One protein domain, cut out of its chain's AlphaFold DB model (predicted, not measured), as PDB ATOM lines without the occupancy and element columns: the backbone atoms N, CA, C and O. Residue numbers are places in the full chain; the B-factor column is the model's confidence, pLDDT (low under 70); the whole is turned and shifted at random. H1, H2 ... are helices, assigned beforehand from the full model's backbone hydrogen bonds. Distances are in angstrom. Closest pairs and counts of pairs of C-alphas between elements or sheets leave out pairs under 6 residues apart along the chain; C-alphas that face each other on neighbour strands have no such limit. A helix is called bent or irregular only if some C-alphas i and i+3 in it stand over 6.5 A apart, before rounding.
ATOM      1  N   MET A   1      -4.926 -29.566 -23.296       57.28
ATOM      2  CA  MET A   1      -3.476 -29.495 -23.025       57.28
ATOM      3  C   MET A   1      -3.018 -30.846 -22.479       57.28
ATOM      4  O   MET A   1      -3.517 -31.252 -21.441       57.28
ATOM      5  N   ASN A   2      -2.114 -31.500 -23.218       62.31
ATOM      6  CA  ASN A   2      -1.019 -32.370 -22.750       62.31
ATOM      7  C   ASN A   2      -1.261 -33.831 -22.304       62.31
ATOM      8  O   ASN A   2      -0.438 -34.362 -21.571       62.31
ATOM      9  N   SER A   3      -2.255 -34.549 -22.843       70.19
ATOM     10  CA  SER A   3      -2.352 -36.016 -22.628       70.19
ATOM     11  C   SER A   3      -1.091 -36.785 -23.091       70.19
ATOM     12  O   SER A   3      -0.659 -37.751 -22.468       70.19
ATOM     13  N   TYR A   4      -0.440 -36.314 -24.164       68.81
ATOM     14  CA  TYR A   4       0.746 -36.962 -24.739       68.81
ATOM     15  C   TYR A   4       2.035 -36.780 -23.919       68.81
ATOM     16  O   TYR A   4       2.909 -37.642 -23.977       68.81
ATOM     17  N   ASP A   5       2.144 -35.704 -23.138       84.06
ATOM     18  CA  ASP A   5       3.321 -35.426 -22.301       84.06
ATOM     19  C   ASP A   5       3.349 -36.340 -21.067       84.06
ATOM     20  O   ASP A   5       4.373 -36.944 -20.744       84.06
ATOM     21  N   ASP A   6       2.189 -36.548 -20.434       84.69
ATOM     22  CA  ASP A   6       2.059 -37.461 -19.295       84.69
ATOM     23  C   ASP A   6       2.359 -38.912 -19.686       84.69
ATOM     24  O   ASP A   6       3.034 -39.628 -18.942       84.69
ATOM     25  N   LEU A   7       1.915 -39.349 -20.870       84.44
ATOM     26  CA  LEU A   7       2.200 -40.696 -21.364       84.44
ATOM     27  C   LEU A   7       3.694 -40.880 -21.655       84.44
ATOM     28  O   LEU A   7       4.261 -41.930 -21.347       84.44
ATOM     29  N   GLN A   8       4.348 -39.853 -22.200       86.00
ATOM     30  CA  GLN A   8       5.786 -39.874 -22.439       86.00
ATOM     31  C   GLN A   8       6.569 -39.926 -21.123       86.00
ATOM     32  O   GLN A   8       7.408 -40.811 -20.938       86.00
ATOM     33  N   ARG A   9       6.227 -39.067 -20.161       90.62
ATOM     34  CA  ARG A   9       6.848 -39.060 -18.835       90.62
ATOM     35  C   ARG A   9       6.615 -40.367 -18.080       90.62
ATOM     36  O   ARG A   9       7.496 -40.830 -17.354       90.62
ATOM     37  N   PHE A  10       5.441 -40.976 -18.248       88.38
ATOM     38  CA  PHE A  10       5.156 -42.300 -17.713       88.38
ATOM     39  C   PHE A  10       6.086 -43.344 -18.329       88.38
ATOM     40  O   PHE A  10       6.796 -44.005 -17.579       88.38
ATOM     41  N   LYS A  11       6.170 -43.426 -19.663       89.88
ATOM     42  CA  LYS A  11       7.047 -44.373 -20.373       89.88
ATOM     43  C   LYS A  11       8.520 -44.239 -19.986       89.88
ATOM     44  O   LYS A  11       9.196 -45.256 -19.821       89.88
ATOM     45  N   GLU A  12       9.004 -43.010 -19.821       91.69
ATOM     46  CA  GLU A  12      10.365 -42.729 -19.356       91.69
ATOM     47  C   GLU A  12      10.564 -43.190 -17.906       91.69
ATOM     48  O   GLU A  12      11.546 -43.868 -17.603       91.69
ATOM     49  N   LYS A  13       9.602 -42.900 -17.021       93.44
ATOM     50  CA  LYS A  13       9.663 -43.262 -15.598       93.44
ATOM     51  C   LYS A  13       9.552 -44.768 -15.349       93.44
ATOM     52  O   LYS A  13      10.204 -45.276 -14.442       93.44
ATOM     53  N   THR A  14       8.715 -45.476 -16.100       92.19
ATOM     54  CA  THR A  14       8.511 -46.927 -15.956       92.19
ATOM     55  C   THR A  14       9.423 -47.746 -16.858       92.19
ATOM     56  O   THR A  14       9.358 -48.971 -16.831       92.19
ATOM     57  N   GLN A  15      10.269 -47.092 -17.660       86.81
ATOM     58  CA  GLN A  15      11.168 -47.739 -18.615       86.81
ATOM     59  C   GLN A  15      10.428 -48.641 -19.628       86.81
ATOM     60  O   GLN A  15      10.996 -49.556 -20.225       86.81
ATOM     61  N   THR A  16       9.153 -48.347 -19.889       90.00
ATOM     62  CA  THR A  16       8.288 -49.074 -20.832       90.00
ATOM     63  C   THR A  16       8.270 -48.410 -22.206       90.00
ATOM     64  O   THR A  16       7.263 -48.431 -22.911       90.00
ATOM     65  N   ASN A  17       9.391 -47.808 -22.616       80.81
ATOM     66  CA  ASN A  17       9.521 -47.128 -23.909       80.81
ATOM     67  C   ASN A  17       9.169 -48.028 -25.107       80.81
ATOM     68  O   ASN A  17       8.638 -47.533 -26.102       80.81
ATOM     69  N   HIS A  18       9.409 -49.333 -24.960       83.38
ATOM     70  CA  HIS A  18       9.155 -50.384 -25.945       83.38
ATOM     71  C   HIS A  18       7.703 -50.890 -25.973       83.38
ATOM     72  O   HIS A  18       7.359 -51.677 -26.849       83.38
ATOM     73  N   ILE A  19       6.857 -50.477 -25.023       82.69
ATOM     74  CA  ILE A  19       5.446 -50.867 -24.999       82.69
ATOM     75  C   ILE A  19       4.644 -49.795 -25.733       82.69
ATOM     76  O   ILE A  19       4.713 -48.600 -25.417       82.69
ATOM     77  N   GLU A  20       3.888 -50.227 -26.736       77.94
ATOM     78  CA  GLU A  20       2.940 -49.371 -27.436       77.94
ATOM     79  C   GLU A  20       1.675 -49.223 -26.591       77.94
ATOM     80  O   GLU A  20       0.845 -50.126 -26.489       77.94
ATOM     81  N   PHE A  21       1.536 -48.065 -25.953       74.19
ATOM     82  CA  PHE A  21       0.328 -47.719 -25.221       74.19
ATOM     83  C   PHE A  21      -0.699 -47.190 -26.213       74.19
ATOM     84  O   PHE A  21      -0.556 -46.095 -26.756       74.19
ATOM     85  N   LYS A  22      -1.736 -47.988 -26.461       81.94
ATOM     86  CA  LYS A  22      -2.901 -47.541 -27.213       81.94
ATOM     87  C   LYS A  22      -3.793 -46.719 -26.291       81.94
ATOM     88  O   LYS A  22      -4.362 -47.257 -25.343       81.94
ATOM     89  N   ASP A  23      -3.907 -45.431 -26.580       75.12
ATOM     90  CA  ASP A  23      -4.819 -44.548 -25.868       75.12
ATOM     91  C   ASP A  23      -6.273 -44.941 -26.188       75.12
ATOM     92  O   ASP A  23      -6.728 -44.847 -27.327       75.12
ATOM     93  N   MET A  24      -6.989 -45.459 -25.186       69.56
ATOM     94  CA  MET A  24      -8.398 -45.863 -25.296       69.56
ATOM     95  C   MET A  24      -9.348 -44.816 -24.696       69.56
ATOM     96  O   MET A  24     -10.549 -45.078 -24.543       69.56
ATOM     97  N   SER A  25      -8.834 -43.641 -24.326       69.06
ATOM     98  CA  SER A  25      -9.629 -42.600 -23.668       69.06
ATOM     99  C   SER A  25     -10.784 -42.103 -24.550       69.06
ATOM    100  O   SER A  25     -11.901 -41.942 -24.055       69.06
ATOM    101  N   GLU A  26     -10.594 -42.018 -25.869       60.50
ATOM    102  CA  GLU A  26     -11.678 -41.671 -26.804       60.50
ATOM    103  C   GLU A  26     -12.682 -42.815 -27.018       60.50
ATOM    104  O   GLU A  26     -13.887 -42.584 -27.127       60.50
ATOM    105  N   GLN A  27     -12.226 -44.072 -27.009       63.25
ATOM    106  CA  GLN A  27     -13.126 -45.225 -27.116       63.25
ATOM    107  C   GLN A  27     -14.031 -45.343 -25.883       63.25
ATOM    108  O   GLN A  27     -15.200 -45.722 -26.011       63.25
ATOM    109  N   THR A  28     -13.518 -44.971 -24.707       65.06
ATOM    110  CA  THR A  28     -14.293 -44.942 -23.461       65.06
ATOM    111  C   THR A  28     -15.419 -43.918 -23.543       65.06
ATOM    112  O   THR A  28     -16.543 -44.273 -23.222       65.06
ATOM    113  N   LEU A  29     -15.172 -42.715 -24.073       63.38
ATOM    114  CA  LEU A  29     -16.183 -41.653 -24.204       63.38
ATOM    115  C   LEU A  29     -17.373 -42.067 -25.096       63.38
ATOM    116  O   LEU A  29     -18.538 -41.920 -24.713       63.38
ATOM    117  N   ASN A  30     -17.088 -42.686 -26.244       62.03
ATOM    118  CA  ASN A  30     -18.110 -43.153 -27.195       62.03
ATOM    119  C   ASN A  30     -18.883 -44.374 -26.654       62.03
ATOM    120  O   ASN A  30     -20.073 -44.565 -26.931       62.03
ATOM    121  N   SER A  31     -18.201 -45.196 -25.852       64.50
ATOM    122  CA  SER A  31     -18.768 -46.382 -25.208       64.50
ATOM    123  C   SER A  31     -19.529 -46.038 -23.931       64.50
ATOM    124  O   SER A  31     -20.479 -46.736 -23.600       64.50
ATOM    125  N   THR A  32     -19.188 -44.967 -23.215       60.91
ATOM    126  CA  THR A  32     -19.862 -44.615 -21.958       60.91
ATOM    127  C   THR A  32     -21.317 -44.225 -22.169       60.91
ATOM    128  O   THR A  32     -22.175 -44.652 -21.406       60.91
ATOM    129  N   THR A  33     -21.639 -43.520 -23.252       64.06
ATOM    130  CA  THR A  33     -23.035 -43.158 -23.542       64.06
ATOM    131  C   THR A  33     -23.836 -44.339 -24.100       64.06
ATOM    132  O   THR A  33     -25.022 -44.477 -23.809       64.06
ATOM    133  N   THR A  34     -23.198 -45.228 -24.873       67.19
ATOM    134  CA  THR A  34     -23.905 -46.250 -25.673       67.19
ATOM    135  C   THR A  34     -23.847 -47.669 -25.095       67.19
ATOM    136  O   THR A  34     -24.716 -48.478 -25.416       67.19
ATOM    137  N   ASN A  35     -22.868 -48.003 -24.246       75.75
ATOM    138  CA  ASN A  35     -22.705 -49.353 -23.676       75.75
ATOM    139  C   ASN A  35     -23.268 -49.519 -22.260       75.75
ATOM    140  O   ASN A  35     -23.414 -50.648 -21.797       75.75
ATOM    141  N   TRP A  36     -23.621 -48.442 -21.563       81.44
ATOM    142  CA  TRP A  36     -24.174 -48.560 -20.217       81.44
ATOM    143  C   TRP A  36     -25.675 -48.784 -20.321       81.44
ATOM    144  O   TRP A  36     -26.416 -47.856 -20.634       81.44
ATOM    145  N   ALA A  37     -26.130 -50.010 -20.054       79.88
ATOM    146  CA  ALA A  37     -27.544 -50.383 -20.137       79.88
ATOM    147  C   ALA A  37     -28.463 -49.401 -19.382       79.88
ATOM    148  O   ALA A  37     -29.525 -49.056 -19.887       79.88
ATOM    149  N   ILE A  38     -27.998 -48.871 -18.244       80.00
ATOM    150  CA  ILE A  38     -28.702 -47.864 -17.434       80.00
ATOM    151  C   ILE A  38     -28.838 -46.526 -18.180       80.00
ATOM    152  O   ILE A  38     -29.902 -45.921 -18.176       80.00
ATOM    153  N   ILE A  39     -27.784 -46.063 -18.860       80.00
ATOM    154  CA  ILE A  39     -27.806 -44.805 -19.626       80.00
ATOM    155  C   ILE A  39     -28.662 -44.968 -20.885       80.00
ATOM    156  O   ILE A  39     -29.456 -44.088 -21.203       80.00
ATOM    157  N   LYS A  40     -28.581 -46.122 -21.563       77.44
ATOM    158  CA  LYS A  40     -29.468 -46.446 -22.693       77.44
ATOM    159  C   LYS A  40     -30.930 -46.482 -22.265       77.44
ATOM    160  O   LYS A  40     -31.784 -45.993 -22.996       77.44
ATOM    161  N   GLN A  41     -31.206 -47.058 -21.097       77.56
ATOM    162  CA  GLN A  41     -32.537 -47.055 -20.514       77.56
ATOM    163  C   GLN A  41     -32.988 -45.615 -20.270       77.56
ATOM    164  O   GLN A  41     -34.026 -45.240 -20.782       77.56
ATOM    165  N   LEU A  42     -32.175 -44.770 -19.633       78.19
ATOM    166  CA  LEU A  42     -32.514 -43.361 -19.390       78.19
ATOM    167  C   LEU A  42     -32.747 -42.540 -20.672       78.19
ATOM    168  O   LEU A  42     -33.669 -41.729 -20.701       78.19
ATOM    169  N   LEU A  43     -31.954 -42.742 -21.734       78.06
ATOM    170  CA  LEU A  43     -32.170 -42.057 -23.019       78.06
ATOM    171  C   LEU A  43     -33.444 -42.539 -23.729       78.06
ATOM    172  O   LEU A  43     -34.159 -41.727 -24.311       78.06
ATOM    173  N   ASN A  44     -33.736 -43.840 -23.679       70.69
ATOM    174  CA  ASN A  44     -34.943 -44.410 -24.283       70.69
ATOM    175  C   ASN A  44     -36.203 -44.150 -23.430       70.69
ATOM    176  O   ASN A  44     -37.305 -44.092 -23.965       70.69
ATOM    177  N   GLU A  45     -36.044 -43.951 -22.117       61.12
ATOM    178  CA  GLU A  45     -37.103 -43.670 -21.137       61.12
ATOM    179  C   GLU A  45     -37.376 -42.172 -20.918       61.12
ATOM    180  O   GLU A  45     -38.151 -41.798 -20.034       61.12
ATOM    181  N   GLY A  46     -36.840 -41.293 -21.770       53.41
ATOM    182  CA  GLY A  46     -37.274 -39.892 -21.848       53.41
ATOM    183  C   GLY A  46     -38.773 -39.715 -22.164       53.41
ATOM    184  O   GLY A  46     -39.279 -38.597 -22.118       53.41
ATOM    185  N   ALA A  47     -39.493 -40.806 -22.450       50.22
ATOM    186  CA  ALA A  47     -40.937 -40.853 -22.651       50.22
ATOM    187  C   ALA A  47     -41.630 -41.915 -21.766       50.22
ATOM    188  O   ALA A  47     -42.502 -42.636 -22.228       50.22
TER     189      ALA A  47
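AT A GLANCE: This is residues 1 to 47 of the 241 residues of the protein "Cellulose biosynthesis protein BcsO" of Erwinia rhapontici (UniProt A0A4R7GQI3). The three short helices form an open, stretched-out chain rather than a packed body: H1 runs towards one end, the chain turns round at residues 14 to 18, and an extended link then leads back past H1 into H2 and H3, which follow one another towards the far end. H1 and the start of the link make a V at one end, while H2 and H3, with a sharp turn between them, make much of the long axis. The printed part has 47 residues with three named helices, in the order H1, H2, H3, and no named strand; the class is all helix. The whole is extended, with a radius of gyration of the C-alphas of 16.9 A, and the C-alphas span 52 by 22 by 11 A.

HOW THE PARTS SIT: H1, residues 3 to 13, touches no helix. It is apart from H2, residues 25 to 35, which follows it after a long link. It is also apart from H3, residues 37 to 44. H2 and H3 touch only at the corner by their link, and only just, with 3 pairs of C-alphas within 8 A. Their closest C-alphas are those of Thr 34 and Lys 40, 6.3 A apart. H2 and H3 run the same way at a steep tilt of 66 degrees, 13.9 A from centre to centre. Residues 26 to 31, which belong to H2, stand free. In H1 and H3 every O i to N i+4 pair is within hydrogen-bond range; in H2 5 of 7 are.

IN THESE COORDINATES: H1 begins at Ser 3, with its C-alpha at (-2.352, -36.016, -22.628), and ends at Lys 13, 15.7 A from first to last C-alpha. H2 runs from Ser 25, with its C-alpha at (-9.629, -42.600, -23.668), to Asn 35, 14.7 A from first to last C-alpha. H2 is neither bent nor irregular, but only just: C-alphas 30 and 33 are 6.1 A apart. H3 runs from Ala 37 to Asn 44, 10.4 A from first to last C-alpha, with C-alpha 44 at (-34.943, -44.410, -24.283).

THE WHOLE: The outline is a rod, and the two C-alphas farthest apart, those of Gln 15 and Ala 47, are 52.7 A apart. The C-alphas of Met 1, the chain's first residue, and Ala 47 are 39.1 A apart. The printed part has no cut. The link from H1 to H2, with 11 residues, is long; the link from H2 to H3, with 1 residue, is tight. The mean pLDDT of the printed part is 75.1, and 17 residues are under 70: residues 1 to 2, residue 4, residues 24 to 34 and residues 45 to 47. The mean pLDDT is 85 for H1, 65 for H2 and 78 for H3.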